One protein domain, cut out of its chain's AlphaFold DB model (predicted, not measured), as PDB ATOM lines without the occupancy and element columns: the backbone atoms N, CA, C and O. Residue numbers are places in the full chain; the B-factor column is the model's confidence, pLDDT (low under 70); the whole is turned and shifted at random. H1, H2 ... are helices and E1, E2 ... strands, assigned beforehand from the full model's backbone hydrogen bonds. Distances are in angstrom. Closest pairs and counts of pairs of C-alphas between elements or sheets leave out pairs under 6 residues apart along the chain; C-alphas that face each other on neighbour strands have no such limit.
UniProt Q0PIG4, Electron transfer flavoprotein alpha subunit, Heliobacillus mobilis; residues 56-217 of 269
ATOM      1  N   TRP A  56     116.458 163.710 170.474       96.88
ATOM      2  CA  TRP A  56     117.460 162.812 171.020       96.88
ATOM      3  C   TRP A  56     116.984 162.210 172.333       96.88
ATOM      4  O   TRP A  56     116.438 162.904 173.190       96.88
ATOM      5  N   VAL A  57     117.230 160.917 172.505       97.25
ATOM      6  CA  VAL A  57     116.994 160.191 173.753       97.25
ATOM      7  C   VAL A  57     118.316 159.616 174.233       97.25
ATOM      8  O   VAL A  57     118.961 158.849 173.519       97.25
ATOM      9  N   TYR A  58     118.716 159.966 175.453       97.19
ATOM     10  CA  TYR A  58     119.860 159.337 176.099       97.19
ATOM     11  C   TYR A  58     119.486 157.929 176.565       97.19
ATOM     12  O   TYR A  58     118.613 157.754 177.421       97.19
ATOM     13  N   ILE A  59     120.157 156.930 175.997       95.62
ATOM     14  CA  ILE A  59     119.989 155.527 176.350       95.62
ATOM     15  C   ILE A  59     120.959 155.223 177.484       95.62
ATOM     16  O   ILE A  59     122.128 154.911 177.272       95.62
ATOM     17  N   GLU A  60     120.456 155.332 178.711       93.38
ATOM     18  CA  GLU A  60     121.220 154.958 179.895       93.38
ATOM     19  C   GLU A  60     121.490 153.452 179.876       93.38
ATOM     20  O   GLU A  60     120.551 152.651 179.902       93.38
ATOM     21  N   GLN A  61     122.770 153.084 179.867       92.25
ATOM     22  CA  GLN A  61     123.232 151.719 180.072       92.25
ATOM     23  C   GLN A  61     124.113 151.640 181.314       92.25
ATOM     24  O   GLN A  61     124.879 152.555 181.621       92.25
ATOM     25  N   LEU A  62     124.002 150.525 182.019       85.88
ATOM     26  CA  LEU A  62     124.807 150.205 183.176       85.88
ATOM     27  C   LEU A  62     125.229 148.743 183.064       85.88
ATOM     28  O   LEU A  62     124.387 147.855 183.065       85.88
ATOM     29  N   GLN A  63     126.539 148.494 182.969       83.25
ATOM     30  CA  GLN A  63     127.099 147.138 182.853       83.25
ATOM     31  C   GLN A  63     126.550 146.338 181.654       83.25
ATOM     32  O   GLN A  63     126.432 145.119 181.724       83.25
ATOM     33  N   GLY A  64     126.235 147.015 180.546       83.31
ATOM     34  CA  GLY A  64     125.661 146.362 179.369       83.31
ATOM     35  C   GLY A  64     124.156 146.105 179.470       83.31
ATOM     36  O   GLY A  64     123.577 145.568 178.533       83.31
ATOM     37  N   GLU A  65     123.493 146.521 180.552       88.50
ATOM     38  CA  GLU A  65     122.035 146.513 180.652       88.50
ATOM     39  C   GLU A  65     121.472 147.920 180.473       88.50
ATOM     40  O   GLU A  65     121.901 148.875 181.121       88.50
ATOM     41  N   VAL A  66     120.479 148.064 179.597       92.06
ATOM     42  CA  VAL A  66     119.818 149.353 179.368       92.06
ATOM     43  C   VAL A  66     118.718 149.573 180.397       92.06
ATOM     44  O   VAL A  66     117.842 148.724 180.588       92.06
ATOM     45  N   ALA A  67     118.715 150.756 181.007       92.12
ATOM     46  CA  ALA A  67     117.682 151.149 181.946       92.12
ATOM     47  C   ALA A  67     116.296 151.137 181.262       92.12
ATOM     48  O   ALA A  67     116.125 151.728 180.193       92.12
ATOM     49  N   PRO A  68     115.261 150.539 181.885       92.25
ATOM     50  CA  PRO A  68     113.900 150.495 181.345       92.25
ATOM     51  C   PRO A  68     113.334 151.841 180.879       92.25
ATOM     52  O   PRO A  68     112.602 151.876 179.892       92.25
ATOM     53  N   VAL A  69     113.691 152.923 181.579       94.62
ATOM     54  CA  VAL A  69     113.252 154.294 181.282       94.62
ATOM     55  C   VAL A  69     113.709 154.766 179.901       94.62
ATOM     56  O   VAL A  69     112.993 155.522 179.255       94.62
ATOM     57  N   SER A  70     114.855 154.287 179.412       94.69
ATOM     58  CA  SER A  70     115.368 154.633 178.086       94.69
ATOM     59  C   SER A  70     114.389 154.193 176.998       94.69
ATOM     60  O   SER A  70     114.094 154.951 176.083       94.69
ATOM     61  N   TRP A  71     113.793 153.004 177.131       94.50
ATOM     62  CA  TRP A  71     112.810 152.489 176.172       94.50
ATOM     63  C   TRP A  71     111.459 153.198 176.261       94.50
ATOM     64  O   TRP A  71     110.832 153.460 175.239       94.50
ATOM     65  N   GLU A  72     111.026 153.554 177.469       94.88
ATOM     66  CA  GLU A  72     109.829 154.382 177.681       94.88
ATOM     67  C   GLU A  72     109.989 155.749 176.993       94.88
ATOM     68  O   GLU A  72     109.082 156.225 176.307       94.88
ATOM     69  N   LEU A  73     111.181 156.341 177.105       95.69
ATOM     70  CA  LEU A  73     111.543 157.588 176.439       95.69
ATOM     71  C   LEU A  73     111.599 157.466 174.918       95.69
ATOM     72  O   LEU A  73     111.169 158.394 174.244       95.69
ATOM     73  N   MET A  74     112.077 156.344 174.371       95.00
ATOM     74  CA  MET A  74     112.032 156.099 172.923       95.00
ATOM     75  C   MET A  74     110.590 156.093 172.399       95.00
ATOM     76  O   MET A  74     110.315 156.685 171.357       95.00
ATOM     77  N   GLY A  75     109.657 155.493 173.147       93.62
ATOM     78  CA  GLY A  75     108.239 155.465 172.781       93.62
ATOM     79  C   GLY A  75     107.620 156.860 172.697       93.62
ATOM     80  O   GLY A  75     107.017 157.215 171.684       93.62
ATOM     81  N   VAL A  76     107.811 157.682 173.730       94.56
ATOM     82  CA  VAL A  76     107.323 159.076 173.724       94.56
ATOM     83  C   VAL A  76     108.077 159.923 172.713       94.56
ATOM     84  O   VAL A  76     107.463 160.692 171.981       94.56
ATOM     85  N   GLY A  77     109.395 159.758 172.631       94.81
ATOM     86  CA  GLY A  77     110.242 160.442 171.666       94.81
ATOM     87  C   GLY A  77     109.752 160.228 170.238       94.81
ATOM     88  O   GLY A  77     109.685 161.195 169.487       94.81
ATOM     89  N   ARG A  78     109.315 159.011 169.883       94.00
ATOM     90  CA  ARG A  78     108.720 158.712 168.570       94.00
ATOM     91  C   ARG A  78     107.428 159.485 168.341       94.00
ATOM     92  O   ARG A  78     107.296 160.124 167.306       94.00
ATOM     93  N   GLN A  79     106.522 159.500 169.321       93.81
ATOM     94  CA  GLN A  79     105.267 160.258 169.223       93.81
ATOM     95  C   GLN A  79     105.521 161.758 169.017       93.81
ATOM     96  O   GLN A  79     104.863 162.393 168.196       93.81
ATOM     97  N   LEU A  80     106.488 162.330 169.741       93.94
ATOM     98  CA  LEU A  80     106.877 163.732 169.581       93.94
ATOM     99  C   LEU A  80     107.552 163.978 168.222       93.94
ATOM    100  O   LEU A  80     107.296 164.998 167.582       93.94
ATOM    101  N   ALA A  81     108.382 163.039 167.768       93.19
ATOM    102  CA  ALA A  81     109.101 163.121 166.502       93.19
ATOM    103  C   ALA A  81     108.144 163.054 165.304       93.19
ATOM    104  O   ALA A  81     108.312 163.808 164.347       93.19
ATOM    105  N   ASP A  82     107.099 162.225 165.386       92.94
ATOM    106  CA  ASP A  82     106.029 162.146 164.386       92.94
ATOM    107  C   ASP A  82     105.239 163.457 164.304       92.94
ATOM    108  O   ASP A  82     104.994 163.960 163.208       92.94
ATOM    109  N   LYS A  83     104.904 164.067 165.450       93.31
ATOM    110  CA  LYS A  83     104.220 165.373 165.494       93.31
ATOM    111  C   LYS A  83     105.061 166.502 164.888       93.31
ATOM    112  O   LYS A  83     104.516 167.370 164.213       93.31
ATOM    113  N   LEU A  84     106.373 166.501 165.129       90.19
ATOM    114  CA  LEU A  84     107.307 167.509 164.604       90.19
ATOM    115  C   LEU A  84     107.861 167.174 163.211       90.19
ATOM    116  O   LEU A  84     108.638 167.967 162.666       90.19
ATOM    117  N   ASN A  85     107.476 166.023 162.652       90.75
ATOM    118  CA  ASN A  85     107.973 165.463 161.399       90.75
ATOM    119  C   ASN A  85     109.514 165.482 161.311       90.75
ATOM    120  O   ASN A  85     110.103 166.008 160.365       90.75
ATOM    121  N   CYS A  86     110.176 164.965 162.349       91.75
ATOM    122  CA  CYS A  86     111.633 164.938 162.479       91.75
ATOM    123  C   CYS A  86     112.142 163.533 162.856       91.75
ATOM    124  O   CYS A  86     111.357 162.695 163.305       91.75
ATOM    125  N   PRO A  87     113.446 163.240 162.692       92.44
ATOM    126  CA  PRO A  87     113.991 161.942 163.081       92.44
ATOM    127  C   PRO A  87     114.076 161.793 164.607       92.44
ATOM    128  O   PRO A  87     114.365 162.757 165.328       92.44
ATOM    129  N   LEU A  88     113.874 160.563 165.088       94.94
ATOM    130  CA  LEU A  88     114.179 160.163 166.461       94.94
ATOM    131  C   LEU A  88     115.573 159.543 166.500       94.94
ATOM    132  O   LEU A  88     115.832 158.536 165.840       94.94
ATOM    133  N   SER A  89     116.459 160.112 167.308       95.88
ATOM    134  CA  SER A  89     117.807 159.592 167.508       95.88
ATOM    135  C   SER A  89     118.014 159.079 168.929       95.88
ATOM    136  O   SER A  89     117.575 159.698 169.898       95.88
ATOM    137  N   GLY A  90     118.712 157.957 169.058       95.88
ATOM    138  CA  GLY A  90     119.255 157.502 170.334       95.88
ATOM    139  C   GLY A  90     120.682 158.012 170.525       95.88
ATOM    140  O   GLY A  90     121.417 158.159 169.549       95.88
ATOM    141  N   VAL A  91     121.088 158.235 171.771       96.56
ATOM    142  CA  VAL A  91     122.490 158.457 172.143       96.56
ATOM    143  C   VAL A  91     122.919 157.361 173.103       96.56
ATOM    144  O   VAL A  91     122.290 157.186 174.146       96.56
ATOM    145  N   LEU A  92     123.980 156.638 172.759       95.38
ATOM    146  CA  LEU A  92     124.494 155.516 173.535       95.38
ATOM    147  C   LEU A  92     125.978 155.725 173.842       95.38
ATOM    148  O   LEU A  92     126.802 155.832 172.940       95.38
ATOM    149  N   LEU A  93     126.306 155.779 175.130       94.50
ATOM    150  CA  LEU A  93     127.662 156.003 175.627       94.50
ATOM    151  C   LEU A  93     128.077 154.811 176.491       94.50
ATOM    152  O   LEU A  93     127.322 154.378 177.369       94.50
ATOM    153  N   GLY A  94     129.265 154.268 176.258       92.94
ATOM    154  CA  GLY A  94     129.776 153.175 177.073       92.94
ATOM    155  C   GLY A  94     131.016 152.525 176.490       92.94
ATOM    156  O   GLY A  94     131.732 153.131 175.705       92.94
ATOM    157  N   HIS A  95     131.234 151.277 176.887       91.69
ATOM    158  CA  HIS A  95     132.277 150.418 176.348       91.69
ATOM    159  C   HIS A  95     131.681 149.054 175.984       91.69
ATOM    160  O   HIS A  95     130.875 148.533 176.766       91.69
ATOM    161  N   ASP A  96     132.067 148.497 174.835       89.69
ATOM    162  CA  ASP A  96     131.514 147.268 174.246       89.69
ATOM    163  C   ASP A  96     129.995 147.368 174.005       89.69
ATOM    164  O   ASP A  96     129.215 146.457 174.302       89.69
ATOM    165  N   ILE A  97     129.543 148.510 173.478       91.25
ATOM    166  CA  ILE A  97     128.110 148.837 173.351       91.25
ATOM    167  C   ILE A  97     127.469 148.325 172.058       91.25
ATOM    168  O   ILE A  97     126.261 148.472 171.864       91.25
ATOM    169  N   GLN A  98     128.246 147.694 171.176       88.25
ATOM    170  CA  GLN A  98     127.771 147.191 169.887       88.25
ATOM    171  C   GLN A  98     126.501 146.313 169.983       88.25
ATOM    172  O   GLN A  98     125.573 146.571 169.213       88.25
ATOM    173  N   PRO A  99     126.356 145.371 170.942       89.12
ATOM    174  CA  PRO A  99     125.139 144.556 171.064       89.12
ATOM    175  C   PRO A  99     123.876 145.360 171.410       89.12
ATOM    176  O   PRO A  99     122.756 144.941 171.126       89.12
ATOM    177  N   LEU A 100     124.038 146.528 172.035       90.12
ATOM    178  CA  LEU A 100     122.928 147.389 172.444       90.12
ATOM    179  C   LEU A 100     122.401 148.254 171.297       90.12
ATOM    180  O   LEU A 100     121.275 148.752 171.372       90.12
ATOM    181  N   THR A 101     123.189 148.415 170.232       90.38
ATOM    182  CA  THR A 101     122.807 149.223 169.069       90.38
ATOM    183  C   THR A 101     121.588 148.638 168.354       90.38
ATOM    184  O   THR A 101     120.629 149.359 168.085       90.38
ATOM    185  N   GLU A 102     121.562 147.318 168.148       89.31
ATOM    186  CA  GLU A 102     120.437 146.608 167.533       89.31
ATOM    187  C   GLU A 102     119.153 146.773 168.347       89.31
ATOM    188  O   GLU A 102     118.093 147.073 167.797       89.31
ATOM    189  N   LEU A 103     119.249 146.650 169.674       90.81
ATOM    190  CA  LEU A 103     118.108 146.846 170.565       90.81
ATOM    191  C   LEU A 103     117.537 148.262 170.441       90.81
ATOM    192  O   LEU A 103     116.318 148.419 170.402       90.81
ATOM    193  N   ALA A 104     118.387 149.287 170.334       91.00
ATOM    194  CA  ALA A 104     117.931 150.667 170.190       91.00
ATOM    195  C   ALA A 104     117.095 150.888 168.916       91.00
ATOM    196  O   ALA A 104     116.066 151.569 168.965       91.00
ATOM    197  N   PHE A 105     117.480 150.266 167.797       92.31
ATOM    198  CA  PHE A 105     116.704 150.323 166.554       92.31
ATOM    199  C   PHE A 105     115.359 149.605 166.677       92.31
ATOM    200  O   PHE A 105     114.336 150.149 166.258       92.31
ATOM    201  N   GLN A 106     115.325 148.452 167.349       91.50
ATOM    202  CA  GLN A 106     114.081 147.706 167.577       91.50
ATOM    203  C   GLN A 106     113.053 148.485 168.409       91.50
ATOM    204  O   GLN A 106     111.854 148.244 168.282       91.50
ATOM    205  N   TYR A 107     113.501 149.418 169.252       90.12
ATOM    206  CA  TYR A 107     112.631 150.300 170.039       90.12
ATOM    207  C   TYR A 107     112.306 151.634 169.355       90.12
ATOM    208  O   TYR A 107     111.626 152.475 169.943       90.12
ATOM    209  N   GLY A 108     112.743 151.825 168.110       87.31
ATOM    210  CA  GLY A 108     112.245 152.890 167.248       87.31
ATOM    211  C   GLY A 108     113.212 154.026 166.932       87.31
ATOM    212  O   GLY A 108     112.759 155.026 166.369       87.31
ATOM    213  N   ALA A 109     114.505 153.892 167.252       91.94
ATOM    214  CA  ALA A 109     115.528 154.833 166.791       91.94
ATOM    215  C   ALA A 109     115.647 154.809 165.256       91.94
ATOM    216  O   ALA A 109     115.684 153.737 164.655       91.94
ATOM    217  N   ASP A 110     115.743 155.981 164.630       91.88
ATOM    218  CA  ASP A 110     116.090 156.123 163.207       91.88
ATOM    219  C   ASP A 110     117.611 156.220 163.030       91.88
ATOM    220  O   ASP A 110     118.201 155.677 162.095       91.88
ATOM    221  N   THR A 111     118.263 156.927 163.952       93.00
ATOM    222  CA  THR A 111     119.715 157.117 163.996       93.00
ATOM    223  C   THR A 111     120.212 156.882 165.414       93.00
ATOM    224  O   THR A 111     119.538 157.229 166.383       93.00
ATOM    225  N   LEU A 112     121.387 156.284 165.554       95.00
ATOM    226  CA  LEU A 112     122.029 156.072 166.842       95.00
ATOM    227  C   LEU A 112     123.388 156.768 166.844       95.00
ATOM    228  O   LEU A 112     124.262 156.400 166.066       95.00
ATOM    229  N   TYR A 113     123.567 157.749 167.720       95.19
ATOM    230  CA  TYR A 113     124.869 158.354 167.988       95.19
ATOM    231  C   TYR A 113     125.547 157.562 169.096       95.19
ATOM    232  O   TYR A 113     125.007 157.456 170.201       95.19
ATOM    233  N   ALA A 114     126.699 156.974 168.793       94.50
ATOM    234  CA  ALA A 114     127.380 156.055 169.689       94.50
ATOM    235  C   ALA A 114     128.841 156.459 169.904       94.50
ATOM    236  O   ALA A 114     129.541 156.825 168.959       94.50
ATOM    237  N   ILE A 115     129.293 156.360 171.153       94.06
ATOM    238  CA  ILE A 115     130.704 156.480 171.533       94.06
ATOM    239  C   ILE A 115     131.054 155.227 172.332       94.06
ATOM    240  O   ILE A 115     130.475 154.999 173.399       94.06
ATOM    241  N   ASP A 116     131.969 154.424 171.790       92.69
ATOM    242  CA  ASP A 116     132.553 153.264 172.466       92.69
ATOM    243  C   ASP A 116     133.968 153.624 172.913       92.69
ATOM    244  O   ASP A 116     134.868 153.776 172.087       92.69
ATOM    245  N   ASP A 117     134.147 153.820 174.215       91.06
ATOM    246  CA  ASP A 117     135.441 154.149 174.798       91.06
ATOM    247  C   ASP A 117     135.571 153.489 176.182       91.06
ATOM    248  O   ASP A 117     134.665 153.632 177.013       91.06
ATOM    249  N   PRO A 118     136.688 152.796 176.482       89.38
ATOM    250  CA  PRO A 118     136.943 152.231 177.807       89.38
ATOM    251  C   PRO A 118     136.796 153.239 178.956       89.38
ATOM    252  O   PRO A 118     136.380 152.854 180.046       89.38
ATOM    253  N   MET A 119     137.065 154.530 178.724       86.81
ATOM    254  CA  MET A 119     136.918 155.610 179.714       86.81
ATOM    255  C   MET A 119     135.469 155.858 180.146       86.81
ATOM    256  O   MET A 119     135.229 156.487 181.179       86.81
ATOM    257  N   LEU A 120     134.491 155.373 179.377       87.75
ATOM    258  CA  LEU A 120     133.071 155.429 179.726       87.75
ATOM    259  C   LEU A 120     132.653 154.256 180.634       87.75
ATOM    260  O   LEU A 120     131.485 154.149 181.016       87.75
ATOM    261  N   LYS A 121     133.593 153.381 181.015       86.88
ATOM    262  CA  LYS A 121     133.388 152.290 181.970       86.88
ATOM    263  C   LYS A 121     134.446 152.366 183.084       86.88
ATOM    264  O   LYS A 121     135.609 152.074 182.834       86.88
ATOM    265  N   PRO A 122     134.065 152.653 184.342       85.31
ATOM    266  CA  PRO A 122     132.706 152.805 184.872       85.31
ATOM    267  C   PRO A 122     132.064 154.163 184.547       85.31
ATOM    268  O   PRO A 122     132.724 155.085 184.083       85.31
ATOM    269  N   TYR A 123     130.762 154.296 184.832       88.19
ATOM    270  CA  TYR A 123     130.076 155.584 184.715       88.19
ATOM    271  C   TYR A 123     130.744 156.640 185.604       88.19
ATOM    272  O   TYR A 123     130.830 156.480 186.824       88.19
ATOM    273  N   THR A 124     131.142 157.742 184.978       89.50
ATOM    274  CA  THR A 124     131.537 158.993 185.625       89.50
ATOM    275  C   THR A 124     130.809 160.146 184.937       89.50
ATOM    276  O   THR A 124     130.703 160.180 183.705       89.50
ATOM    277  N   ASN A 125     130.307 161.103 185.726       90.25
ATOM    278  CA  ASN A 125     129.613 162.275 185.186       90.25
ATOM    279  C   ASN A 125     130.529 163.078 184.251       90.25
ATOM    280  O   ASN A 125     130.111 163.506 183.185       90.25
ATOM    281  N   GLU A 126     131.803 163.236 184.618       89.25
ATOM    282  CA  GLU A 126     132.792 163.983 183.835       89.25
ATOM    283  C   GLU A 126     132.907 163.451 182.397       89.25
ATOM    284  O   GLU A 126     132.597 164.180 181.455       89.25
ATOM    285  N   CYS A 127     133.239 162.169 182.211       90.69
ATOM    286  CA  CYS A 127     133.400 161.593 180.873       90.69
ATOM    287  C   CYS A 127     132.085 161.594 180.079       90.69
ATOM    288  O   CYS A 127     132.070 161.966 178.906       90.69
ATOM    289  N   HIS A 128     130.965 161.224 180.715       93.06
ATOM    290  CA  HIS A 128     129.668 161.151 180.034       93.06
ATOM    291  C   HIS A 128     129.133 162.530 179.647       93.06
ATOM    292  O   HIS A 128     128.549 162.686 178.573       93.06
ATOM    293  N   SER A 129     129.327 163.537 180.498       93.44
ATOM    294  CA  SER A 129     128.900 164.905 180.209       93.44
ATOM    295  C   SER A 129     129.708 165.501 179.062       93.44
ATOM    296  O   SER A 129     129.106 166.078 178.161       93.44
ATOM    297  N   ILE A 130     131.031 165.299 179.029       92.44
ATOM    298  CA  ILE A 130     131.880 165.747 177.916       92.44
ATOM    299  C   ILE A 130     131.446 165.076 176.611       92.44
ATOM    300  O   ILE A 130     131.185 165.777 175.634       92.44
ATOM    301  N   ALA A 131     131.292 163.750 176.620       93.50
ATOM    302  CA  ALA A 131     130.859 162.973 175.464       93.50
ATOM    303  C   ALA A 131     129.506 163.460 174.913       93.50
ATOM    304  O   ALA A 131     129.362 163.742 173.722       93.50
ATOM    305  N   LEU A 132     128.506 163.624 175.787       94.88
ATOM    306  CA  LEU A 132     127.171 164.060 175.378       94.88
ATOM    307  C   LEU A 132     127.172 165.511 174.877       94.88
ATOM    308  O   LEU A 132     126.521 165.816 173.879       94.88
ATOM    309  N   VAL A 133     127.927 166.402 175.526       94.31
ATOM    310  CA  VAL A 133     128.082 167.800 175.095       94.31
ATOM    311  C   VAL A 133     128.748 167.879 173.724       94.31
ATOM    312  O   VAL A 133     128.257 168.625 172.878       94.31
ATOM    313  N   GLN A 134     129.808 167.105 173.477       92.50
ATOM    314  CA  GLN A 134     130.480 167.045 172.176       92.50
ATOM    315  C   GLN A 134     129.509 166.622 171.069       92.50
ATOM    316  O   GLN A 134     129.414 167.304 170.049       92.50
ATOM    317  N   LEU A 135     128.726 165.560 171.289       92.38
ATOM    318  CA  LEU A 135     127.717 165.111 170.324       92.38
ATOM    319  C   LEU A 135     126.646 166.181 170.079       92.38
ATOM    320  O   LEU A 135     126.307 166.469 168.930       92.38
ATOM    321  N   CYS A 136     126.137 166.812 171.141       92.31
ATOM    322  CA  CYS A 136     125.153 167.884 171.009       92.31
ATOM    323  C   CYS A 136     125.713 169.110 170.272       92.31
ATOM    324  O   CYS A 136     124.982 169.733 169.506       92.31
ATOM    325  N   GLN A 137     126.987 169.453 170.467       91.00
ATOM    326  CA  GLN A 137     127.650 170.551 169.760       91.00
ATOM    327  C   GLN A 137     127.967 170.211 168.301       91.00
ATOM    328  O   GLN A 137     127.975 171.106 167.463       91.00
ATOM    329  N   ALA A 138     128.218 168.943 167.977       89.38
ATOM    330  CA  ALA A 138     128.472 168.520 166.604       89.38
ATOM    331  C   ALA A 138     127.179 168.489 165.773       89.38
ATOM    332  O   ALA A 138     127.143 168.990 164.649       89.38
ATOM    333  N   HIS A 139     126.099 167.944 166.338       89.94
ATOM    334  CA  HIS A 139     124.879 167.624 165.589       89.94
ATOM    335  C   HIS A 139     123.672 168.516 165.899       89.94
ATOM    336  O   HIS A 139     122.681 168.438 165.180       89.94
ATOM    337  N   HIS A 140     123.750 169.371 166.923       90.31
ATOM    338  CA  HIS A 140     122.731 170.369 167.268       90.31
ATOM    339  C   HIS A 140     121.295 169.796 167.368       90.31
ATOM    340  O   HIS A 140     120.448 170.126 166.552       90.31
ATOM    341  N   PRO A 141     120.954 168.950 168.353       92.12
ATOM    342  CA  PRO A 141     119.583 168.443 168.492       92.12
ATOM    343  C   PRO A 141     118.560 169.524 168.893       92.12
ATOM    344  O   PRO A 141     118.897 170.490 169.582       92.12
ATOM    345  N   GLU A 142     117.280 169.342 168.531       91.94
ATOM    346  CA  GLU A 142     116.191 170.238 168.974       91.94
ATOM    347  C   GLU A 142     115.792 169.958 170.424       91.94
ATOM    348  O   GLU A 142     115.595 170.884 171.219       91.94
ATOM    349  N   ILE A 143     115.661 168.673 170.755       94.88
ATOM    350  CA  ILE A 143     115.194 168.168 172.047       94.88
ATOM    351  C   ILE A 143     116.148 167.072 172.513       94.88
ATOM    352  O   ILE A 143     116.537 166.220 171.720       94.88
ATOM    353  N   LEU A 144     116.479 167.068 173.804       96.50
ATOM    354  CA  LEU A 144     117.238 165.996 174.447       96.50
ATOM    355  C   LEU A 144     116.484 165.493 175.683       96.50
ATOM    356  O   LEU A 144     116.306 166.216 176.666       96.50
ATOM    357  N   LEU A 145     116.042 164.240 175.626       97.12
ATOM    358  CA  LEU A 145     115.309 163.558 176.687       97.12
ATOM    359  C   LEU A 145     116.236 162.616 177.451       97.12
ATOM    360  O   LEU A 145     116.970 161.825 176.856       97.12
ATOM    361  N   ILE A 146     116.182 162.685 178.780       97.31
ATOM    362  CA  ILE A 146     117.016 161.879 179.679       97.31
ATOM    363  C   ILE A 146     116.121 161.235 180.747       97.31
ATOM    364  O   ILE A 146     115.143 161.827 181.207       97.31
ATOM    365  N   GLY A 147     116.419 160.006 181.171       96.12
ATOM    366  CA  GLY A 147     115.696 159.376 182.279       96.12
ATOM    367  C   GLY A 147     115.969 160.096 183.603       96.12
ATOM    368  O   GLY A 147     117.106 160.429 183.911       96.12
ATOM    369  N   ALA A 148     114.955 160.325 184.435       94.38
ATOM    370  CA  ALA A 148     115.126 160.919 185.765       94.38
ATOM    371  C   ALA A 148     115.580 159.878 186.813       94.38
ATOM    372  O   ALA A 148     115.046 159.839 187.924       94.38
ATOM    373  N   THR A 149     116.546 159.035 186.453       93.56
ATOM    374  CA  THR A 149     117.257 158.086 187.329       93.56
ATOM    375  C   THR A 149     118.345 158.805 188.127       93.56
ATOM    376  O   THR A 149     118.576 159.998 187.933       93.56
ATOM    377  N   THR A 150     119.036 158.107 189.029       91.88
ATOM    378  CA  THR A 150     120.185 158.679 189.752       91.88
ATOM    379  C   THR A 150     121.261 159.166 188.777       91.88
ATOM    380  O   THR A 150     121.675 160.319 188.859       91.88
ATOM    381  N   THR A 151     121.625 158.329 187.802       92.00
ATOM    382  CA  THR A 151     122.590 158.637 186.739       92.00
ATOM    383  C   THR A 151     122.107 159.783 185.851       92.00
ATOM    384  O   THR A 151     122.827 160.746 185.615       92.00
ATOM    385  N   GLY A 152     120.861 159.724 185.374       93.19
ATOM    386  CA  GLY A 152     120.346 160.730 184.450       93.19
ATOM    387  C   GLY A 152     120.111 162.095 185.104       93.19
ATOM    388  O   GLY A 152     120.316 163.124 184.461       93.19
ATOM    389  N   ARG A 153     119.750 162.145 186.393       93.88
ATOM    390  CA  ARG A 153     119.667 163.403 187.165       93.88
ATOM    391  C   ARG A 153     121.040 164.049 187.347       93.88
ATOM    392  O   ARG A 153     121.141 165.264 187.225       93.88
ATOM    393  N   ASP A 154     122.063 163.240 187.598       94.12
ATOM    394  CA  ASP A 154     123.453 163.684 187.721       94.12
ATOM    395  C   ASP A 154     124.013 164.204 186.379       94.12
ATOM    396  O   ASP A 154     124.516 165.328 186.303       94.12
ATOM    397  N   LEU A 155     123.821 163.449 185.293       94.81
ATOM    398  CA  LEU A 155     124.286 163.813 183.951       94.81
ATOM    399  C   LEU A 155     123.574 165.053 183.389       94.81
ATOM    400  O   LEU A 155     124.208 165.970 182.864       94.81
ATOM    401  N   SER A 156     122.241 165.091 183.486       95.00
ATOM    402  CA  SER A 156     121.432 166.150 182.865       95.00
ATOM    403  C   SER A 156     121.764 167.544 183.400       95.00
ATOM    404  O   SER A 156     121.807 168.490 182.615       95.00
ATOM    405  N   GLY A 157     122.043 167.674 184.703       94.69
ATOM    406  CA  GLY A 157     122.421 168.949 185.319       94.69
ATOM    407  C   GLY A 157     123.748 169.494 184.785       94.69
ATOM    408  O   GLY A 157     123.829 170.666 184.399       94.69
ATOM    409  N   SER A 158     124.769 168.636 184.701       94.25
ATOM    410  CA  SER A 158     126.086 168.992 184.157       94.25
ATOM    411  C   SER A 158     126.001 169.387 182.682       94.25
ATOM    412  O   SER A 158     126.520 170.431 182.282       94.25
ATOM    413  N   VAL A 159     125.272 168.607 181.880       95.56
ATOM    414  CA  VAL A 159     125.124 168.838 180.434       95.56
ATOM    415  C   VAL A 159     124.335 170.115 180.146       95.56
ATOM    416  O   VAL A 159     124.760 170.922 179.320       95.56
ATOM    417  N   ALA A 160     123.233 170.363 180.861       95.00
ATOM    418  CA  ALA A 160     122.450 171.587 180.694       95.00
ATOM    419  C   ALA A 160     123.265 172.845 181.028       95.00
ATOM    420  O   ALA A 160     123.174 173.857 180.327       95.00
ATOM    421  N   THR A 161     124.110 172.762 182.061       94.88
ATOM    422  CA  THR A 161     125.013 173.849 182.460       94.88
ATOM    423  C   THR A 161     126.083 174.100 181.398       94.88
ATOM    424  O   THR A 161     126.301 175.250 181.008       94.88
ATOM    425  N   ALA A 162     126.714 173.042 180.881       93.31
ATOM    426  CA  ALA A 162     127.733 173.139 179.838       93.31
ATOM    427  C   ALA A 162     127.176 173.711 178.521       93.31
ATOM    428  O   ALA A 162     127.804 174.578 177.909       93.31
ATOM    429  N   LEU A 163     125.972 173.290 178.118       92.56
ATOM    430  CA  LEU A 163     125.282 173.778 176.915       92.56
ATOM    431  C   LEU A 163     124.580 175.131 177.114       92.56
ATOM    432  O   LEU A 163     124.133 175.738 176.143       92.56
ATOM    433  N   ARG A 164     124.492 175.631 178.356       92.94
ATOM    434  CA  ARG A 164     123.784 176.872 178.728       92.94
ATOM    435  C   ARG A 164     122.324 176.881 178.259       92.94
ATOM    436  O   ARG A 164     121.832 177.887 177.737       92.94
ATOM    437  N   THR A 165     121.639 175.758 178.449       92.62
ATOM    438  CA  THR A 165     120.240 175.569 178.049       92.62
ATOM    439  C   THR A 165     119.324 175.300 179.245       92.62
ATOM    440  O   THR A 165     119.780 175.104 180.372       92.62
ATOM    441  N   GLY A 166     118.013 175.347 179.013       92.50
ATOM    442  CA  GLY A 166     117.004 175.026 180.017       92.50
ATOM    443  C   GLY A 166     116.847 173.517 180.208       92.50
ATOM    444  O   GLY A 166     116.830 172.769 179.232       92.50
ATOM    445  N   LEU A 167     116.677 173.098 181.464       95.75
ATOM    446  CA  LEU A 167     116.387 171.721 181.856       95.75
ATOM    447  C   LEU A 167     115.134 171.674 182.730       95.75
ATOM    448  O   LEU A 167     115.135 172.223 183.836       95.75
ATOM    449  N   THR A 168     114.097 170.965 182.288       95.38
ATOM    450  CA  THR A 168     112.949 170.661 183.154       95.38
ATOM    451  C   THR A 168     113.105 169.277 183.760       95.38
ATOM    452  O   THR A 168     113.084 168.263 183.066       95.38
ATOM    453  N   ALA A 169     113.267 169.227 185.080       93.38
ATOM    454  CA  ALA A 169     113.452 167.964 185.781       93.38
ATOM    455  C   ALA A 169     112.120 167.259 186.091       93.38
ATOM    456  O   ALA A 169     111.147 167.924 186.443       93.38
ATOM    457  N   ASP A 170     112.129 165.925 186.082       92.31
ATOM    458  CA  ASP A 170     111.066 165.052 186.607       92.31
ATOM    459  C   ASP A 170     109.685 165.293 185.964       92.31
ATOM    460  O   ASP A 170     108.661 165.422 186.638       92.31
ATOM    461  N   CYS A 171     109.675 165.379 184.633       94.38
ATOM    462  CA  CYS A 171     108.474 165.538 183.826       94.38
ATOM    463  C   CYS A 171     107.612 164.273 183.871       94.38
ATOM    464  O   CYS A 171     108.115 163.148 183.800       94.38
ATOM    465  N   THR A 172     106.300 164.483 183.953       93.06
ATOM    466  CA  THR A 172     105.281 163.424 183.936       93.06
ATOM    467  C   THR A 172     104.458 163.432 182.656       93.06
ATOM    468  O   THR A 172     103.755 162.472 182.370       93.06
ATOM    469  N   GLN A 173     104.512 164.514 181.887       93.81
ATOM    470  CA  GLN A 173     103.880 164.593 180.581       93.81
ATOM    471  C   GLN A 173     104.728 165.486 179.678       93.81
ATOM    472  O   GLN A 173     105.256 166.510 180.114       93.81
ATOM    473  N   LEU A 174     104.868 165.062 178.427       94.75
ATOM    474  CA  LEU A 174     105.575 165.783 177.383       94.75
ATOM    475  C   LEU A 174     104.626 165.964 176.207       94.75
ATOM    476  O   LEU A 174     103.948 165.015 175.811       94.75
ATOM    477  N   ASP A 175     104.596 167.167 175.658       94.62
ATOM    478  CA  ASP A 175     103.932 167.452 174.394       94.62
ATOM    479  C   ASP A 175     104.758 168.458 173.590       94.62
ATOM    480  O   ASP A 175     105.754 168.993 174.079       94.62
ATOM    481  N   VAL A 176     104.364 168.708 172.350       92.88
ATOM    482  CA  VAL A 176     105.027 169.666 171.469       92.88
ATOM    483  C   VAL A 176     104.020 170.655 170.911       92.88
ATOM    484  O   VAL A 176     102.947 170.283 170.443       92.88
ATOM    485  N   ASP A 177     104.397 171.926 170.942       91.31
ATOM    486  CA  ASP A 177     103.757 172.964 170.152       91.31
ATOM    487  C   ASP A 177     104.300 172.856 168.721       91.31
ATOM    488  O   ASP A 177     105.485 173.109 168.488       91.31
ATOM    489  N   VAL A 178     103.453 172.415 167.790       86.75
ATOM    490  CA  VAL A 178     103.825 172.156 166.390       86.75
ATOM    491  C   VAL A 178     104.110 173.458 165.640       86.75
ATOM    492  O   VAL A 178     105.028 173.488 164.819       86.75
ATOM    493  N   ASP A 179     103.392 174.536 165.964       85.38
ATOM    494  CA  ASP A 179     103.519 175.822 165.275       85.38
ATOM    495  C   ASP A 179     104.854 176.488 165.623       85.38
ATOM    496  O   ASP A 179     105.583 176.955 164.745       85.38
ATOM    497  N   ASN A 180     105.222 176.465 166.908       84.75
ATOM    498  CA  ASN A 180     106.466 177.070 167.397       84.75
ATOM    499  C   ASN A 180     107.642 176.081 167.507       84.75
ATOM    500  O   ASN A 180     108.756 176.485 167.863       84.75
ATOM    501  N   ARG A 181     107.407 174.787 167.244       87.88
ATOM    502  CA  ARG A 181     108.356 173.672 167.442       87.88
ATOM    503  C   ARG A 181     108.990 173.667 168.842       87.88
ATOM    504  O   ARG A 181     110.207 173.538 169.007       87.88
ATOM    505  N   LYS A 182     108.172 173.859 169.881       90.19
ATOM    506  CA  LYS A 182     108.625 173.927 171.287       90.19
ATOM    507  C   LYS A 182     108.166 172.724 172.090       90.19
ATOM    508  O   LYS A 182     107.064 172.227 171.898       90.19
ATOM    509  N   LEU A 183     109.006 172.285 173.023       93.25
ATOM    510  CA  LEU A 183     108.699 171.193 173.936       93.25
ATOM    511  C   LEU A 183     107.943 171.733 175.156       93.25
ATOM    512  O   LEU A 183     108.487 172.499 175.960       93.25
ATOM    513  N   LEU A 184     106.705 171.282 175.311       94.44
ATOM    514  CA  LEU A 184     105.851 171.537 176.462       94.44
ATOM    515  C   LEU A 184     106.121 170.469 177.527       94.44
ATOM    516  O   LEU A 184     105.823 169.288 177.347       94.44
ATOM    517  N   GLN A 185     106.719 170.888 178.639       95.31
ATOM    518  CA  GLN A 185     107.206 169.997 179.689       95.31
ATOM    519  C   GLN A 185     106.331 170.154 180.922       95.31
ATOM    520  O   GLN A 185     106.457 171.130 181.661       95.31
ATOM    521  N   THR A 186     105.435 169.201 181.155       94.12
ATOM    522  CA  THR A 186     104.546 169.236 182.315       94.12
ATOM    523  C   THR A 186     105.147 168.423 183.451       94.12
ATOM    524  O   THR A 186     105.408 167.221 183.321       94.12
ATOM    525  N   ARG A 187     105.342 169.082 184.594       93.94
ATOM    526  CA  ARG A 187     105.837 168.449 185.817       93.94
ATOM    527  C   ARG A 187     105.012 168.834 187.047       93.94
ATOM    528  O   ARG A 187     104.520 169.962 187.131       93.94
ATOM    529  N   PRO A 188     104.921 167.947 188.050       92.06
ATOM    530  CA  PRO A 188     104.440 168.312 189.370       92.06
ATOM    531  C   PRO A 188     105.437 169.239 190.088       92.06
ATOM    532  O   PRO A 188     106.654 169.011 190.121       92.06
ATOM    533  N   ALA A 189     104.906 170.290 190.700       87.56
ATOM    534  CA  ALA A 189     105.597 171.230 191.573       87.56
ATOM    535  C   ALA A 189     104.893 171.290 192.940       87.56
ATOM    536  O   ALA A 189     103.794 170.759 193.111       87.56
ATOM    537  N   PHE A 190     105.548 171.902 193.934       84.50
ATOM    538  CA  PHE A 190     104.998 172.102 195.284       84.50
ATOM    539  C   PHE A 190     104.418 170.822 195.914       84.50
ATOM    540  O   PHE A 190     103.251 170.762 196.293       84.50
ATOM    541  N   GLY A 191     105.233 169.762 195.975       80.81
ATOM    542  CA  GLY A 191     104.836 168.480 196.570       80.81
ATOM    543  C   GLY A 191     103.838 167.660 195.743       80.81
ATOM    544  O   GLY A 191     103.327 166.667 196.244       80.81
ATOM    545  N   GLY A 192     103.570 168.047 194.490       83.50
ATOM    546  CA  GLY A 192     102.630 167.348 193.607       83.50
ATOM    547  C   GLY A 192     101.255 167.997 193.494       83.50
ATOM    548  O   GLY A 192     100.440 167.526 192.711       83.50
ATOM    549  N   ASN A 193     101.012 169.092 194.215       86.81
ATOM    550  CA  ASN A 193      99.707 169.756 194.234       86.81
ATOM    551  C   ASN A 193      99.452 170.644 193.010       86.81
ATOM    552  O   ASN A 193      98.305 170.965 192.714       86.81
ATOM    553  N   ILE A 194     100.509 171.069 192.315       90.44
ATOM    554  CA  ILE A 194     100.407 171.945 191.147       90.44
ATOM    555  C   ILE A 194     101.102 171.269 189.974       90.44
ATOM    556  O   ILE A 194     102.247 170.837 190.096       90.44
ATOM    557  N   LEU A 195     100.428 171.216 188.829       91.00
ATOM    558  CA  LEU A 195     101.042 170.862 187.554       91.00
ATOM    559  C   LEU A 195     101.478 172.149 186.855       91.00
ATOM    560  O   LEU A 195     100.673 173.060 186.671       91.00
ATOM    561  N   ALA A 196     102.753 172.227 186.491       92.12
ATOM    562  CA  ALA A 196     103.312 173.350 185.753       92.12
ATOM    563  C   ALA A 196     103.793 172.864 184.386       92.12
ATOM    564  O   ALA A 196     104.598 171.933 184.316       92.12
ATOM    565  N   THR A 197     103.320 173.508 183.321       93.50
ATOM    566  CA  THR A 197     103.858 173.335 181.970       93.50
ATOM    567  C   THR A 197     104.928 174.390 181.740       93.50
ATOM    568  O   THR A 197     104.662 175.590 181.781       93.50
ATOM    569  N   ILE A 198     106.156 173.929 181.541       93.81
ATOM    570  CA  ILE A 198     107.345 174.752 181.355       93.81
ATOM    571  C   ILE A 198     107.793 174.596 179.901       93.81
ATOM    572  O   ILE A 198     107.732 173.506 179.333       93.81
ATOM    573  N   LEU A 199     108.241 175.689 179.292       93.44
ATOM    574  CA  LEU A 199     108.822 175.690 177.953       93.44
ATOM    575  C   LEU A 199     110.099 176.527 177.947       93.44
ATOM    576  O   LEU A 199     110.200 177.524 178.666       93.44
ATOM    577  N   CYS A 200     111.070 176.136 177.124       89.00
ATOM    578  CA  CYS A 200     112.288 176.911 176.913       89.00
ATOM    579  C   CYS A 200     112.156 177.722 175.619       89.00
ATOM    580  O   CYS A 200     111.986 177.157 174.541       89.00
ATOM    581  N   ARG A 201     112.200 179.055 175.726       85.44
ATOM    582  CA  ARG A 201     111.916 179.952 174.596       85.44
ATOM    583  C   ARG A 201     113.076 180.028 173.608       85.44
ATOM    584  O   ARG A 201     112.885 179.734 172.433       85.44
ATOM    585  N   ASP A 202     114.279 180.320 174.098       86.31
ATOM    586  CA  ASP A 202     115.359 180.845 173.244       86.31
ATOM    587  C   ASP A 202     116.662 180.032 173.306       86.31
ATOM    588  O   ASP A 202     117.718 180.508 172.886       86.31
ATOM    589  N   ARG A 203     116.630 178.822 173.881       87.81
ATOM    590  CA  ARG A 203     117.814 177.962 174.030       87.81
ATOM    591  C   ARG A 203     117.550 176.555 173.503       87.81
ATOM    592  O   ARG A 203     116.443 176.035 173.634       87.81
ATOM    593  N   TRP A 204     118.599 175.957 172.943       86.88
ATOM    594  CA  TRP A 204     118.624 174.595 172.414       86.88
ATOM    595  C   TRP A 204     119.883 173.863 172.898       86.88
ATOM    596  O   TRP A 204     120.902 174.521 173.126       86.88
ATOM    597  N   PRO A 205     119.841 172.527 173.032       93.06
ATOM    598  CA  PRO A 205     118.646 171.681 172.940       93.06
ATOM    599  C   PRO A 205     117.665 171.951 174.086       93.06
ATOM    600  O   PRO A 205     118.066 172.356 175.178       93.06
ATOM    601  N   GLN A 206     116.375 171.729 173.850       94.12
ATOM    602  CA  GLN A 206     115.367 171.752 174.909       94.12
ATOM    603  C   GLN A 206     115.492 170.454 175.711       94.12
ATOM    604  O   GLN A 206     115.214 169.373 175.187       94.12
ATOM    605  N   MET A 207     115.957 170.548 176.958       96.06
ATOM    606  CA  MET A 207     116.252 169.369 177.769       96.06
ATOM    607  C   MET A 207     115.146 169.083 178.780       96.06
ATOM    608  O   MET A 207     114.704 169.973 179.508       96.06
ATOM    609  N   ALA A 208     114.767 167.814 178.896       96.69
ATOM    610  CA  ALA A 208     113.843 167.354 179.923       96.69
ATOM    611  C   ALA A 208     114.317 166.031 180.522       96.69
ATOM    612  O   ALA A 208     114.735 165.128 179.792       96.69
ATOM    613  N   THR A 209     114.208 165.896 181.848       96.62
ATOM    614  CA  THR A 209     114.257 164.573 182.475       96.62
ATOM    615  C   THR A 209     112.862 164.041 182.725       96.62
ATOM    616  O   THR A 209     111.973 164.783 183.143       96.62
ATOM    617  N   VAL A 210     112.664 162.752 182.478       95.81
ATOM    618  CA  VAL A 210     111.355 162.100 182.581       95.81
ATOM    619  C   VAL A 210     111.354 161.075 183.693       95.81
ATOM    620  O   VAL A 210     112.263 160.249 183.802       95.81
ATOM    621  N   ARG A 211     110.308 161.106 184.514       93.06
ATOM    622  CA  ARG A 211     110.146 160.154 185.605       93.06
ATOM    623  C   ARG A 211     110.002 158.717 185.065       93.06
ATOM    624  O   ARG A 211     109.156 158.489 184.200       93.06
ATOM    625  N   PRO A 212     110.761 157.739 185.594       92.12
ATOM    626  CA  PRO A 212     110.596 156.338 185.216       92.12
ATOM    627  C   PRO A 212     109.170 155.828 185.471       92.12
ATOM    628  O   PRO A 212     108.545 156.221 186.459       92.12
ATOM    629  N   ARG A 213     108.696 154.899 184.633       91.12
ATOM    630  CA  ARG A 213     107.384 154.222 184.711       91.12
ATOM    631  C   ARG A 213     106.167 155.118 184.474       91.12
ATOM    632  O   ARG A 213     105.046 154.712 184.768       91.12
ATOM    633  N   VAL A 214     106.370 156.330 183.966       90.00
ATOM    634  CA  VAL A 214     105.269 157.217 183.565       90.00
ATOM    635  C   VAL A 214     104.725 156.837 182.196       90.00
ATOM    636  O   VAL A 214     103.518 156.876 181.977       90.00
ATOM    637  N   PHE A 215     105.615 156.465 181.280       91.94
ATOM    638  CA  PHE A 215     105.254 156.151 179.910       91.94
ATOM    639  C   PHE A 215     105.355 154.657 179.639       91.94
ATOM    640  O   PHE A 215     106.123 153.935 180.274       91.94
ATOM    641  N   SER A 216     104.558 154.189 178.685       88.88
ATOM    642  CA  SER A 216     104.582 152.797 178.255       88.88
ATOM    643  C   SER A 216     105.764 152.550 177.325       88.88
ATOM    644  O   SER A 216     106.068 153.361 176.450       88.88
ATOM    645  N   LYS A 217     106.416 151.401 177.494       88.06
ATOM    646  CA  LYS A 217     107.432 150.940 176.548       88.06
ATOM    647  C   LYS A 217     106.766 150.623 175.206       88.06
ATOM    648  O   LYS A 217     105.723 149.966 175.219       88.06
TER     649      LYS A 217
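AT A GLANCE: This is residues 56 to 217 of the 269 residues of the protein "Electron transfer flavoprotein alpha subunit" of Heliobacillus mobilis (UniProt Q0PIG4). A twisted sheet of six parallel strands forms the core, with H1 and H2 over one face and H3 and H4 over the other; a small antiparallel sheet, E6 E7 E8, covers the E5 and E9 end, partly face to face with it. The 162 printed residues hold four named helices and nine named strands, in the order E1 H1 E2 H2 E3 H3 E4 H4 E5 E6 E7 E8 E9. The large sheet runs E3 E2 E1 E4 E9 E5; the class is mixed, helices and strands. The whole is compact, with a radius of gyration of the C-alphas of 14.7 A and spans of 42 by 30 by 29 A.

IN THESE COORDINATES: E1 is residues 56 to 59, with C-alpha 56 at (117.460, 162.812, 171.020). H1, residues 68 to 83, is 23.8 A long; E2, 88 to 94, 20.1 A. H2 is residues 98 to 106 and E3 111 to 116. H3, residues 125 to 139, is 20.9 A long; E4 is 143 to 147; H4, 150 to 163, is 20.5 A long. E5 is residues 167 to 171, E6 173 to 177, E7 182 to 189, 20.7 A long, and E8 194 to 198. E9, residues 206 to 210, ends with C-alpha 210 at (111.355, 162.100, 182.581).

HOW THE PARTS SIT: In the large sheet E1 is parallel to E2, with N 57 and O 89 2.9 A apart, and to E4, with N 58 and O 145 2.9 A apart. E3 pairs with E2 through N 113 and O 90, 2.9 A; E9 with E4 through N 210 and O 146, 2.9 A, and with E5 through N 209 and O 168, 2.9 A. E1, H1, E2 and E2, H2, E3 are strand-helix-strand units, parallel neighbour strands with a helix between, their crossovers right-handed. H1 runs along E1 at 9 degrees on the local plane, at a height over the sheet of 7.9 A. On the opposite face H3 and H4 touch at a steep tilt of 50 degrees, the C-alphas of Ser 129 and Val 159 closest at 5.5 A. E6, E7 and E8 form a meander, each strand the antiparallel neighbour of the one before; N 184 and O 175 are 2.8 A apart, N 187 and O 196 3.0 A. The two sheets make a sandwich, face to face, the closest C-alphas of E5 and E7 being Cys 171 and Arg 187, 4.4 A. Every O i to N i+4 pair is within hydrogen-bond range in H1 and H3, 3 of 5 in H2 and 8 of 10 in H4.

THE WHOLE: The C-alphas farthest apart, Pro 118 and Asn 193, are 44.3 A apart. The printed part has no cut, and no link is long. Mean pLDDT of the printed part is 92.1; no printed residue is under 70.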